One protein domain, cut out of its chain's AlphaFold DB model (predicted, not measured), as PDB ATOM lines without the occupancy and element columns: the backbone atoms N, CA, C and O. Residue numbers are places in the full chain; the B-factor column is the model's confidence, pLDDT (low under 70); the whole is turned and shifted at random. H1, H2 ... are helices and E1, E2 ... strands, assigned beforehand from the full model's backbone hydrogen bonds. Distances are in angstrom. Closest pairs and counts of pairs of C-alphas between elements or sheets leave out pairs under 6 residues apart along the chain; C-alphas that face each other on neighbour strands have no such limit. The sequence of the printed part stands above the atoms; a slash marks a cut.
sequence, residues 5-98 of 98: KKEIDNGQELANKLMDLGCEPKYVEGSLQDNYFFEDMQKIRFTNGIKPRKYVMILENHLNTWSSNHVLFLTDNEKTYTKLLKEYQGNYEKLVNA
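What this domain is: This is residues 5 to 98 of the 98 residues of an uncharacterized protein of Lactobacillus hordei DSM 19519 (UniProt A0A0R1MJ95). A twisted sheet of five strands is sandwiched between two helices, the short H1 on one face and the long H2 running slantwise over the other, in three layers. The loop of residues 39 to 54 lies at one end of the strands, between E3 and E4. The printed part has 94 residues, with two named helices and five named strands in the order E1 H1 E2 E3 E4 E5 H2; the sheet's order is E1 E5 E4 E3 E2, antiparallel throughout, and the class is mixed, helices and strands. The whole is compact, with a radius of gyration of the C-alphas of 13.2 A, and spans 41 by 27 by 22 A, only just elongated.

How they stand to each other: E1, residues 5 to 8, is an edge strand and the antiparallel neighbour of E5, residues 67 to 75; N 6 and O 72 are 2.9 A apart, within hydrogen-bond range. E5 forms a hairpin with E4, residues 55 to 64, with N 57 and O 73 at 2.8 A. E4 forms a hairpin with E3, residues 35 to 38, with N 38 and O 56 at 2.8 A. E3 forms a hairpin with the other edge strand, E2, residues 26 to 28, with N 28 and O 35 at 3.0 A. E2 E3 E4 E5 form a meander, each strand the antiparallel neighbour of the one before. H1, residues 11 to 20, is on the sheet at a height of 9.8 A, over E4 and only just over E5, on which 3 of its 10 C-alphas fall. It runs along the strands, at 19 degrees to E4 on the local plane; its closest C-alphas to E5 are those of Gly 11 and His 70, 5.4 A apart. H2, residues 78 to 96, is on the opposite face, also at a height of 9.8 A, over E4 and E3. It runs slantwise to the strands, at 41 degrees to E4 on the local plane; its closest C-alphas to E2 are those of Gln 89 and Val 28, 6.2 A apart. H1 and H2 are apart. In both helices every O i to N i+4 pair is within hydrogen-bond range.

Where its parts are: E1 begins at C-alpha 5, (-56.097, 16.705, 30.343). H1 is 14.3 A long, E2 6.7 A, E3 10.1 A, E4 27.4 A and E5 26.0 A. H2, 27.2 A long, ends at C-alpha 96, (-51.419, -3.657, 10.791).

The domain as a whole: The C-alphas farthest apart, those of Gly 49 and Ala 98, are 43.7 A apart. The printed part has no cut. The link from E3 to E4, 16 residues, is long. The mean pLDDT of the printed part is 86.7; residue 48 and residues 91 to 98 are under 70.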
ATOM      1  N   LYS A   5     -56.083  16.915  31.794       92.44
ATOM      2  CA  LYS A   5     -56.097  16.705  30.343       92.44
ATOM      3  C   LYS A   5     -55.978  18.048  29.634       92.44
ATOM      4  O   LYS A   5     -56.742  18.961  29.951       92.44
ATOM      5  N   LYS A   6     -55.050  18.174  28.686       91.94
ATOM      6  CA  LYS A   6     -54.893  19.390  27.877       91.94
ATOM      7  C   LYS A   6     -54.315  19.080  26.497       91.94
ATOM      8  O   LYS A   6     -53.354  18.327  26.401       91.94
ATOM      9  N   GLU A   7     -54.873  19.694  25.459       93.12
ATOM     10  CA  GLU A   7     -54.302  19.684  24.108       93.12
ATOM     11  C   GLU A   7     -53.005  20.502  24.051       93.12
ATOM     12  O   GLU A   7     -52.904  21.585  24.642       93.12
ATOM     13  N   ILE A   8     -52.002  19.957  23.371       90.88
ATOM     14  CA  ILE A   8     -50.677  20.536  23.192       90.88
ATOM     15  C   ILE A   8     -50.189  20.284  21.761       90.88
ATOM     16  O   ILE A   8     -50.348  19.194  21.219       90.88
ATOM     17  N   ASP A   9     -49.532  21.278  21.173       85.88
ATOM     18  CA  ASP A   9     -49.011  21.162  19.803       85.88
ATOM     19  C   ASP A   9     -47.577  20.600  19.769       85.88
ATOM     20  O   ASP A   9     -47.155  20.000  18.788       85.88
ATOM     21  N   ASN A  10     -46.839  20.724  20.879       86.50
ATOM     22  CA  ASN A  10     -45.427  20.333  20.985       86.50
ATOM     23  C   ASN A  10     -45.239  19.036  21.794       86.50
ATOM     24  O   ASN A  10     -44.330  18.940  22.625       86.50
ATOM     25  N   GLY A  11     -46.116  18.045  21.610       89.44
ATOM     26  CA  GLY A  11     -46.060  16.788  22.370       89.44
ATOM     27  C   GLY A  11     -44.770  16.000  22.144       89.44
ATOM     28  O   GLY A  11     -44.181  15.520  23.110       89.44
ATOM     29  N   GLN A  12     -44.266  15.969  20.909       89.94
ATOM     30  CA  GLN A  12     -42.988  15.332  20.579       89.94
ATOM     31  C   GLN A  12     -41.807  15.950  21.339       89.94
ATOM     32  O   GLN A  12     -40.981  15.249  21.920       89.94
ATOM     33  N   GLU A  13     -41.726  17.280  21.351       92.62
ATOM     34  CA  GLU A  13     -40.651  18.001  22.034       92.62
ATOM     35  C   GLU A  13     -40.704  17.758  23.546       92.62
ATOM     36  O   GLU A  13     -39.670  17.591  24.196       92.62
ATOM     37  N   LEU A  14     -41.915  17.695  24.110       91.69
ATOM     38  CA  LEU A  14     -42.108  17.340  25.509       91.69
ATOM     39  C   LEU A  14     -41.643  15.908  25.788       91.69
ATOM     40  O   LEU A  14     -40.932  15.700  26.768       91.69
ATOM     41  N   ALA A  15     -41.993  14.941  24.938       92.56
ATOM     42  CA  ALA A  15     -41.551  13.556  25.080       92.56
ATOM     43  C   ALA A  15     -40.017  13.452  25.073       92.56
ATOM     44  O   ALA A  15     -39.446  12.829  25.968       92.56
ATOM     45  N   ASN A  16     -39.353  14.135  24.135       93.31
ATOM     46  CA  ASN A  16     -37.890  14.183  24.048       93.31
ATOM     47  C   ASN A  16     -37.263  14.760  25.322       93.31
ATOM     48  O   ASN A  16     -36.365  14.152  25.892       93.31
ATOM     49  N   LYS A  17     -37.800  15.867  25.845       92.12
ATOM     50  CA  LYS A  17     -37.329  16.449  27.113       92.12
ATOM     51  C   LYS A  17     -37.481  15.498  28.298       92.12
ATOM     52  O   LYS A  17     -36.640  15.501  29.190       92.12
ATOM     53  N   LEU A  18     -38.557  14.710  28.347       91.50
ATOM     54  CA  LEU A  18     -38.744  13.708  29.401       91.50
ATOM     55  C   LEU A  18     -37.729  12.565  29.265       91.50
ATOM     56  O   LEU A  18     -37.167  12.134  30.271       91.50
ATOM     57  N   MET A  19     -37.440  12.135  28.036       92.06
ATOM     58  CA  MET A  19     -36.396  11.149  27.750       92.06
ATOM     59  C   MET A  19     -35.001  11.655  28.142       92.06
ATOM     60  O   MET A  19     -34.258  10.924  28.792       92.06
ATOM     61  N   ASP A  20     -34.680  12.922  27.870       93.06
ATOM     62  CA  ASP A  20     -33.414  13.555  28.281       93.06
ATOM     63  C   ASP A  20     -33.247  13.619  29.811       93.06
ATOM     64  O   ASP A  20     -32.129  13.634  30.330       93.06
ATOM     65  N   LEU A  21     -34.357  13.630  30.556       89.69
ATOM     66  CA  LEU A  21     -34.370  13.548  32.020       89.69
ATOM     67  C   LEU A  21     -34.244  12.105  32.546       89.69
ATOM     68  O   LEU A  21     -34.271  11.897  33.761       89.69
ATOM     69  N   GLY A  22     -34.100  11.121  31.656       89.31
ATOM     70  CA  GLY A  22     -33.988   9.700  31.984       89.31
ATOM     71  C   GLY A  22     -35.331   8.997  32.187       89.31
ATOM     72  O   GLY A  22     -35.363   7.920  32.782       89.31
ATOM     73  N   CYS A  23     -36.446   9.590  31.748       90.94
ATOM     74  CA  CYS A  23     -37.750   8.930  31.773       90.94
ATOM     75  C   CYS A  23     -37.955   8.140  30.477       90.94
ATOM     76  O   CYS A  23     -38.128   8.730  29.414       90.94
ATOM     77  N   GLU A  24     -37.982   6.814  30.563       91.81
ATOM     78  CA  GLU A  24     -38.202   5.950  29.401       91.81
ATOM     79  C   GLU A  24     -39.707   5.739  29.148       91.81
ATOM     80  O   GLU A  24     -40.407   5.221  30.026       91.81
ATOM     81  N   PRO A  25     -40.244   6.135  27.977       93.56
ATOM     82  CA  PRO A  25     -41.636   5.880  27.641       93.56
ATOM     83  C   PRO A  25     -41.836   4.488  27.041       93.56
ATOM     84  O   PRO A  25     -41.006   3.975  26.291       93.56
ATOM     85  N   LYS A  26     -43.029   3.933  27.249       94.44
ATOM     86  CA  LYS A  26     -43.598   2.936  26.342       94.44
ATOM     87  C   LYS A  26     -44.127   3.658  25.109       94.44
ATOM     88  O   LYS A  26     -45.011   4.511  25.209       94.44
ATOM     89  N   TYR A  27     -43.553   3.312  23.966       90.31
ATOM     90  CA  TYR A  27     -43.917   3.851  22.667       90.31
ATOM     91  C   TYR A  27     -45.062   3.050  22.046       90.31
ATOM     92  O   TYR A  27     -45.041   1.816  22.070       90.31
ATOM     93  N   VAL A  28     -46.041   3.752  21.480       91.88
ATOM     94  CA  VAL A  28     -47.075   3.152  20.634       91.88
ATOM     95  C   VAL A  28     -47.238   4.008  19.384       91.88
ATOM     96  O   VAL A  28     -47.603   5.182  19.484       91.88
ATOM     97  N   GLU A  29     -46.969   3.411  18.225       87.38
ATOM     98  CA  GLU A  29     -47.118   4.059  16.920       87.38
ATOM     99  C   GLU A  29     -48.560   4.557  16.751       87.38
ATOM    100  O   GLU A  29     -49.525   3.850  17.071       87.38
ATOM    101  N   GLY A  30     -48.701   5.813  16.334       84.31
ATOM    102  CA  GLY A  30     -49.995   6.390  15.985       84.31
ATOM    103  C   GLY A  30     -50.185   6.480  14.477       84.31
ATOM    104  O   GLY A  30     -49.522   5.796  13.704       84.31
ATOM    105  N   SER A  31     -51.130   7.308  14.052       84.44
ATOM    106  CA  SER A  31     -51.463   7.488  12.637       84.44
ATOM    107  C   SER A  31     -50.570   8.523  11.948       84.44
ATOM    108  O   SER A  31     -49.915   8.211  10.958       84.44
ATOM    109  N   LEU A  32     -50.529   9.750  12.469       86.44
ATOM    110  CA  LEU A  32     -49.650  10.831  12.006       86.44
ATOM    111  C   LEU A  32     -48.603  11.203  13.058       86.44
ATOM    112  O   LEU A  32     -47.558  11.760  12.722       86.44
ATOM    113  N   GLN A  33     -48.900  10.946  14.330       89.12
ATOM    114  CA  GLN A  33     -48.025  11.225  15.458       89.12
ATOM    115  C   GLN A  33     -48.027  10.072  16.449       89.12
ATOM    116  O   GLN A  33     -49.037   9.408  16.656       89.12
ATOM    117  N   ASP A  34     -46.903   9.900  17.126       91.50
ATOM    118  CA  ASP A  34     -46.714   8.806  18.062       91.50
ATOM    119  C   ASP A  34     -47.288   9.087  19.443       91.50
ATOM    120  O   ASP A  34     -47.446  10.240  19.866       91.50
ATOM    121  N   ASN A  35     -47.559   8.000  20.164       93.69
ATOM    122  CA  ASN A  35     -48.063   8.029  21.524       93.69
ATOM    123  C   ASN A  35     -46.965   7.627  22.510       93.69
ATOM    124  O   ASN A  35     -46.283   6.613  22.336       93.69
ATOM    125  N   TYR A  36     -46.853   8.385  23.598       95.81
ATOM    126  CA  TYR A  36     -45.852   8.173  24.639       95.81
ATOM    127  C   TYR A  36     -46.512   7.952  25.991       95.81
ATOM    128  O   TYR A  36     -47.291   8.784  26.462       95.81
ATOM    129  N   PHE A  37     -46.161   6.849  26.642       96.06
ATOM    130  CA  PHE A  37     -46.680   6.461  27.948       96.06
ATOM    131  C   PHE A  37     -45.532   6.382  28.954       96.06
ATOM    132  O   PHE A  37     -44.678   5.508  28.853       96.06
ATOM    133  N   PHE A  38     -45.511   7.282  29.931       94.94
ATOM    134  CA  PHE A  38     -44.487   7.342  30.970       94.94
ATOM    135  C   PHE A  38     -45.045   6.918  32.333       94.94
ATOM    136  O   PHE A  38     -46.174   7.265  32.705       94.94
ATOM    137  N   GLU A  39     -44.212   6.223  33.103       93.62
ATOM    138  CA  GLU A  39     -44.496   5.732  34.454       93.62
ATOM    139  C   GLU A  39     -43.556   6.384  35.479       93.62
ATOM    140  O   GLU A  39     -42.531   6.963  35.130       93.62
ATOM    141  N   ASP A  40     -43.933   6.325  36.758       87.94
ATOM    142  CA  ASP A  40     -43.156   6.835  37.898       87.94
ATOM    143  C   ASP A  40     -42.715   8.310  37.798       87.94
ATOM    144  O   ASP A  40     -41.718   8.754  38.374       87.94
ATOM    145  N   MET A  41     -43.557   9.128  37.169       87.94
ATOM    146  CA  MET A  41     -43.293  10.538  36.857       87.94
ATOM    147  C   MET A  41     -43.476  11.498  38.044       87.94
ATOM    148  O   MET A  41     -43.456  12.718  37.884       87.94
ATOM    149  N   GLN A  42     -43.606  10.980  39.270       82.06
ATOM    150  CA  GLN A  42     -43.866  11.782  40.475       82.06
ATOM    151  C   GLN A  42     -42.746  12.785  40.800       82.06
ATOM    152  O   GLN A  42     -42.975  13.770  41.505       82.06
ATOM    153  N   LYS A  43     -41.532  12.542  40.293       81.69
ATOM    154  CA  LYS A  43     -40.377  13.438  40.451       81.69
ATOM    155  C   LYS A  43     -40.354  14.562  39.410       81.69
ATOM    156  O   LYS A  43     -39.671  15.563  39.620       81.69
ATOM    157  N   ILE A  44     -41.113  14.422  38.324       82.56
ATOM    158  CA  ILE A  44     -41.154  15.384  37.228       82.56
ATOM    159  C   ILE A  44     -42.174  16.472  37.541       82.56
ATOM    160  O   ILE A  44     -43.359  16.220  37.770       82.56
ATOM    161  N   ARG A  45     -41.699  17.717  37.559       80.19
ATOM    162  CA  ARG A  45     -42.536  18.896  37.774       80.19
ATOM    163  C   ARG A  45     -42.751  19.604  36.451       80.19
ATOM    164  O   ARG A  45     -41.812  20.128  35.863       80.19
ATOM    165  N   PHE A  46     -44.004  19.665  36.026       78.62
ATOM    166  CA  PHE A  46     -44.404  20.534  34.932       78.62
ATOM    167  C   PHE A  46     -44.475  21.982  35.435       78.62
ATOM    168  O   PHE A  46     -44.849  22.248  36.582       78.62
ATOM    169  N   THR A  47     -44.111  22.936  34.582       72.50
ATOM    170  CA  THR A  47     -44.279  24.368  34.863       72.50
ATOM    171  C   THR A  47     -45.772  24.726  34.981       72.50
ATOM    172  O   THR A  47     -46.631  24.010  34.472       72.50
ATOM    173  N   ASN A  48     -46.102  25.850  35.628       68.50
ATOM    174  CA  ASN A  48     -47.468  26.408  35.743       68.50
ATOM    175  C   ASN A  48     -48.445  25.684  36.694       68.50
ATOM    176  O   ASN A  48     -49.639  25.598  36.419       68.50
ATOM    177  N   GLY A  49     -47.970  25.199  37.846       71.75
ATOM    178  CA  GLY A  49     -48.857  24.735  38.928       71.75
ATOM    179  C   GLY A  49     -49.531  23.381  38.678       71.75
ATOM    180  O   GLY A  49     -50.392  22.959  39.454       71.75
ATOM    181  N   ILE A  50     -49.124  22.675  37.625       82.06
ATOM    182  CA  ILE A  50     -49.533  21.299  37.366       82.06
ATOM    183  C   ILE A  50     -48.861  20.400  38.407       82.06
ATOM    184  O   ILE A  50     -47.638  20.377  38.549       82.06
ATOM    185  N   LYS A  51     -49.674  19.657  39.162       82.62
ATOM    186  CA  LYS A  51     -49.159  18.717  40.162       82.62
ATOM    187  C   LYS A  51     -48.463  17.541  39.465       82.62
ATOM    188  O   LYS A  51     -49.038  17.017  38.511       82.62
ATOM    189  N   PRO A  52     -47.291  17.096  39.953       85.62
ATOM    190  CA  PRO A  52     -46.678  15.851  39.505       85.62
ATOM    191  C   PRO A  52     -47.658  14.689  39.639       85.62
ATOM    192  O   PRO A  52     -48.402  14.616  40.622       85.62
ATOM    193  N   ARG A  53     -47.652  13.797  38.652       89.06
ATOM    194  CA  ARG A  53     -48.500  12.603  38.597       89.06
ATOM    195  C   ARG A  53     -47.639  11.377  38.364       89.06
ATOM    196  O   ARG A  53     -46.564  11.496  37.788       89.06
ATOM    197  N   LYS A  54     -48.104  10.212  38.808       91.88
ATOM    198  CA  LYS A  54     -47.417   8.935  38.590       91.88
ATOM    199  C   LYS A  54     -47.362   8.579  37.105       91.88
ATOM    200  O   LYS A  54     -46.317   8.139  36.644       91.88
ATOM    201  N   TYR A  55     -48.452   8.806  36.376       94.44
ATOM    202  CA  TYR A  55     -48.553   8.477  34.960       94.44
ATOM    203  C   TYR A  55     -48.698   9.741  34.120       94.44
ATOM    204  O   TYR A  55     -49.521  10.617  34.419       94.44
ATOM    205  N   VAL A  56     -47.910   9.807  33.051       94.62
ATOM    206  CA  VAL A  56     -47.947  10.878  32.051       94.62
ATOM    207  C   VAL A  56     -48.116  10.234  30.692       94.62
ATOM    208  O   VAL A  56     -47.360   9.346  30.322       94.62
ATOM    209  N   MET A  57     -49.113  10.687  29.951       95.56
ATOM    210  CA  MET A  57     -49.406  10.206  28.612       95.56
ATOM    211  C   MET A  57     -49.421  11.389  27.657       95.56
ATOM    212  O   MET A  57     -50.028  12.420  27.953       95.56
ATOM    213  N   ILE A  58     -48.750  11.237  26.524       95.62
ATOM    214  CA  ILE A  58     -48.792  12.165  25.399       95.62
ATOM    215  C   ILE A  58     -49.429  11.374  24.269       95.62
ATOM    216  O   ILE A  58     -48.805  10.472  23.717       95.62
ATOM    217  N   LEU A  59     -50.706  11.642  24.021       94.62
ATOM    218  CA  LEU A  59     -51.538  10.841  23.130       94.62
ATOM    219  C   LEU A  59     -51.838  11.627  21.867       94.62
ATOM    220  O   LEU A  59     -52.174  12.804  21.953       94.62
ATOM    221  N   GLU A  60     -51.741  10.987  20.714       92.50
ATOM    222  CA  GLU A  60     -52.226  11.539  19.464       92.50
ATOM    223  C   GLU A  60     -53.736  11.794  19.559       92.50
ATOM    224  O   GLU A  60     -54.521  10.967  20.028       92.50
ATOM    225  N   ASN A  61     -54.145  12.957  19.077       90.62
ATOM    226  CA  ASN A  61     -55.524  13.326  18.857       90.62
ATOM    227  C   ASN A  61     -55.678  13.735  17.390       90.62
ATOM    228  O   ASN A  61     -55.272  14.814  16.955       90.62
ATOM    229  N   HIS A  62     -56.244  12.813  16.619       86.50
ATOM    230  CA  HIS A  62     -56.445  12.967  15.188       86.50
ATOM    231  C   HIS A  62     -57.543  14.003  14.912       86.50
ATOM    232  O   HIS A  62     -58.724  13.757  15.177       86.50
ATOM    233  N   LEU A  63     -57.164  15.156  14.355       86.12
ATOM    234  CA  LEU A  63     -58.106  16.224  14.009       86.12
ATOM    235  C   LEU A  63     -58.708  15.996  12.619       86.12
ATOM    236  O   LEU A  63     -59.912  16.149  12.423       86.12
ATOM    237  N   ASN A  64     -57.868  15.640  11.645       87.19
ATOM    238  CA  ASN A  64     -58.255  15.311  10.274       87.19
ATOM    239  C   ASN A  64     -57.123  14.540   9.570       87.19
ATOM    240  O   ASN A  64     -56.041  14.375  10.121       87.19
ATOM    241  N   THR A  65     -57.356  14.143   8.316       81.88
ATOM    242  CA  THR A  65     -56.430  13.343   7.492       81.88
ATOM    243  C   THR A  65     -55.022  13.933   7.336       81.88
ATOM    244  O   THR A  65     -54.091  13.199   7.029       81.88
ATOM    245  N   TRP A  66     -54.854  15.243   7.514       85.81
ATOM    246  CA  TRP A  66     -53.591  15.952   7.291       85.81
ATOM    247  C   TRP A  66     -52.978  16.507   8.576       85.81
ATOM    248  O   TRP A  66     -51.878  17.057   8.532       85.81
ATOM    249  N   SER A  67     -53.681  16.419   9.707       85.94
ATOM    250  CA  SER A  67     -53.207  16.995  10.959       85.94
ATOM    251  C   SER A  67     -53.700  16.230  12.179       85.94
ATOM    252  O   SER A  67     -54.907  16.050  12.372       85.94
ATOM    253  N   SER A  68     -52.753  15.932  13.058       88.44
ATOM    254  CA  SER A  68     -52.984  15.526  14.440       88.44
ATOM    255  C   SER A  68     -52.347  16.544  15.379       88.44
ATOM    256  O   SER A  68     -51.384  17.222  15.012       88.44
ATOM    257  N   ASN A  69     -52.886  16.649  16.589       91.88
ATOM    258  CA  ASN A  69     -52.198  17.272  17.715       91.88
ATOM    259  C   ASN A  69     -52.000  16.248  18.835       91.88
ATOM    260  O   ASN A  69     -52.464  15.111  18.742       91.88
ATOM    261  N   HIS A  70     -51.323  16.647  19.908       94.50
ATOM    262  CA  HIS A  70     -51.160  15.800  21.082       94.50
ATOM    263  C   HIS A  70     -52.086  16.238  22.211       94.50
ATOM    264  O   HIS A  70     -52.431  17.404  22.385       94.50
ATOM    265  N   VAL A  71     -52.444  15.288  23.058       94.44
ATOM    266  CA  VAL A  71     -53.119  15.513  24.326       94.44
ATOM    267  C   VAL A  71     -52.196  15.053  25.437       94.44
ATOM    268  O   VAL A  71     -51.852  13.876  25.537       94.44
ATOM    269  N   LEU A  72     -51.846  15.984  26.319       93.81
ATOM    270  CA  LEU A  72     -51.193  15.681  27.580       93.81
ATOM    271  C   LEU A  72     -52.240  15.215  28.585       93.81
ATOM    272  O   LEU A  72     -53.133  15.978  28.971       93.81
ATOM    273  N   PHE A  73     -52.108  13.977  29.041       94.31
ATOM    274  CA  PHE A  73     -52.980  13.380  30.036       94.31
ATOM    275  C   PHE A  73     -52.168  12.897  31.242       94.31
ATOM    276  O   PHE A  73     -51.271  12.068  31.119       94.31
ATOM    277  N   LEU A  74     -52.469  13.444  32.420       93.06
ATOM    278  CA  LEU A  74     -51.757  13.163  33.664       93.06
ATOM    279  C   LEU A  74     -52.730  12.566  34.677       93.06
ATOM    280  O   LEU A  74     -53.742  13.187  35.024       93.06
ATOM    281  N   THR A  75     -52.396  11.392  35.198       92.88
ATOM    282  CA  THR A  75     -53.237  10.675  36.159       92.88
ATOM    283  C   THR A  75     -52.393   9.921  37.179       92.88
ATOM    284  O   THR A  75     -51.251   9.546  36.926       92.88
ATOM    285  N   ASP A  76     -52.971   9.688  38.351       92.25
ATOM    286  CA  ASP A  76     -52.427   8.756  39.344       92.25
ATOM    287  C   ASP A  76     -53.156   7.397  39.302       92.25
ATOM    288  O   ASP A  76     -52.838   6.490  40.071       92.25
ATOM    289  N   ASN A  77     -54.139   7.233  38.405       93.50
ATOM    290  CA  ASN A  77     -54.950   6.028  38.295       93.50
ATOM    291  C   ASN A  77     -54.340   5.016  37.312       93.50
ATOM    292  O   ASN A  77     -54.450   5.144  36.092       93.50
ATOM    293  N   GLU A  78     -53.777   3.947  37.868       93.25
ATOM    294  CA  GLU A  78     -53.168   2.847  37.115       93.25
ATOM    295  C   GLU A  78     -54.149   2.112  36.197       93.25
ATOM    296  O   GLU A  78     -53.771   1.685  35.106       93.25
ATOM    297  N   LYS A  79     -55.425   1.988  36.594       92.56
ATOM    298  CA  LYS A  79     -56.436   1.323  35.758       92.56
ATOM    299  C   LYS A  79     -56.694   2.118  34.485       92.56
ATOM    300  O   LYS A  79     -56.805   1.522  33.420       92.56
ATOM    301  N   THR A  80     -56.769   3.445  34.595       92.56
ATOM    302  CA  THR A  80     -56.945   4.333  33.440       92.56
ATOM    303  C   THR A  80     -55.743   4.243  32.510       92.56
ATOM    304  O   THR A  80     -55.917   4.020  31.316       92.56
ATOM    305  N   TYR A  81     -54.534   4.344  33.066       94.25
ATOM    306  CA  TYR A  81     -53.289   4.219  32.310       94.25
ATOM    307  C   TYR A  81     -53.199   2.880  31.563       94.25
ATOM    308  O   TYR A  81     -53.048   2.851  30.346       94.25
ATOM    309  N   THR A  82     -53.381   1.766  32.276       92.50
ATOM    310  CA  THR A  82     -53.278   0.418  31.697       92.50
ATOM    311  C   THR A  82     -54.344   0.173  30.636       92.50
ATOM    312  O   THR A  82     -54.078  -0.486  29.632       92.50
ATOM    313  N   LYS A  83     -55.561   0.687  30.850       93.38
ATOM    314  CA  LYS A  83     -56.645   0.597  29.869       93.38
ATOM    315  C   LYS A  83     -56.269   1.328  28.579       93.38
ATOM    316  O   LYS A  83     -56.350   0.717  27.521       93.38
ATOM    317  N   LEU A  84     -55.822   2.582  28.676       92.81
ATOM    318  CA  LEU A  84     -55.431   3.379  27.511       92.81
ATOM    319  C   LEU A  84     -54.238   2.760  26.779       92.81
ATOM    320  O   LEU A  84     -54.293   2.605  25.567       92.81
ATOM    321  N   LEU A  85     -53.204   2.321  27.498       93.19
ATOM    322  CA  LEU A  85     -52.048   1.666  26.884       93.19
ATOM    323  C   LEU A  85     -52.471   0.447  26.048       93.19
ATOM    324  O   LEU A  85     -52.069   0.322  24.895       93.19
ATOM    325  N   LYS A  86     -53.343  -0.411  26.595       91.25
ATOM    326  CA  LYS A  86     -53.872  -1.580  25.874       91.25
ATOM    327  C   LYS A  86     -54.744  -1.203  24.683       91.25
ATOM    328  O   LYS A  86     -54.682  -1.876  23.663       91.25
ATOM    329  N   GLU A  87     -55.575  -0.173  24.811       89.88
ATOM    330  CA  GLU A  87     -56.422   0.298  23.711       89.88
ATOM    331  C   GLU A  87     -55.576   0.792  22.535       89.88
ATOM    332  O   GLU A  87     -55.835   0.403  21.399       89.88
ATOM    333  N   TYR A  88     -54.529   1.574  22.801       88.50
ATOM    334  CA  TYR A  88     -53.639   2.079  21.755       88.50
ATOM    335  C   TYR A  88     -52.785   0.959  21.143       88.50
ATOM    336  O   TYR A  88     -52.688   0.872  19.922       88.50
ATOM    337  N   GLN A  89     -52.252   0.040  21.955       87.31
ATOM    338  CA  GLN A  89     -51.522  -1.135  21.454       87.31
ATOM    339  C   GLN A  89     -52.417  -2.065  20.616       87.31
ATOM    340  O   GLN A  89     -52.024  -2.512  19.544       87.31
ATOM    341  N   GLY A  90     -53.643  -2.334  21.069       79.00
ATOM    342  CA  GLY A  90     -54.576  -3.218  20.366       79.00
ATOM    343  C   GLY A  90     -55.185  -2.594  19.107       79.00
ATOM    344  O   GLY A  90     -55.533  -3.312  18.171       79.00
ATOM    345  N   ASN A  91     -55.323  -1.266  19.054       68.06
ATOM    346  CA  ASN A  91     -55.730  -0.572  17.831       68.06
ATOM    347  C   ASN A  91     -54.640  -0.648  16.757       68.06
ATOM    348  O   ASN A  91     -54.971  -0.860  15.594       68.06
ATOM    349  N   TYR A  92     -53.366  -0.558  17.143       58.94
ATOM    350  CA  TYR A  92     -52.246  -0.768  16.229       58.94
ATOM    351  C   TYR A  92     -52.276  -2.167  15.597       58.94
ATOM    352  O   TYR A  92     -52.259  -2.300  14.376       58.94
ATOM    353  N   GLU A  93     -52.439  -3.218  16.408       59.56
ATOM    354  CA  GLU A  93     -52.524  -4.596  15.900       59.56
ATOM    355  C   GLU A  93     -53.671  -4.792  14.900       59.56
ATOM    356  O   GLU A  93     -53.528  -5.538  13.932       59.56
ATOM    357  N   LYS A  94     -54.805  -4.111  15.099       59.38
ATOM    358  CA  LYS A  94     -55.935  -4.165  14.162       59.38
ATOM    359  C   LYS A  94     -55.669  -3.424  12.856       59.38
ATOM    360  O   LYS A  94     -56.209  -3.843  11.844       59.38
ATOM    361  N   LEU A  95     -54.890  -2.344  12.873       54.03
ATOM    362  CA  LEU A  95     -54.551  -1.578  11.669       54.03
ATOM    363  C   LEU A  95     -53.455  -2.254  10.839       54.03
ATOM    364  O   LEU A  95     -53.490  -2.169   9.620       54.03
ATOM    365  N   VAL A  96     -52.512  -2.948  11.481       53.81
ATOM    366  CA  VAL A  96     -51.419  -3.657  10.791       53.81
ATOM    367  C   VAL A  96     -51.882  -4.978  10.162       53.81
ATOM    368  O   VAL A  96     -51.313  -5.412   9.165       53.81
ATOM    369  N   ASN A  97     -52.901  -5.629  10.731       54.44
ATOM    370  CA  ASN A  97     -53.401  -6.930  10.263       54.44
ATOM    371  C   ASN A  97     -54.714  -6.858   9.455       54.44
ATOM    372  O   ASN A  97     -55.305  -7.908   9.189       54.44
ATOM    373  N   ALA A  98     -55.199  -5.660   9.114       48.53
ATOM    374  CA  ALA A  98     -56.386  -5.446   8.275       48.53
ATOM    375  C   ALA A  98     -55.993  -5.127   6.829       48.53
ATOM    376  O   ALA A  98     -56.722  -5.595   5.924       48.53
TER     377      ALA A  98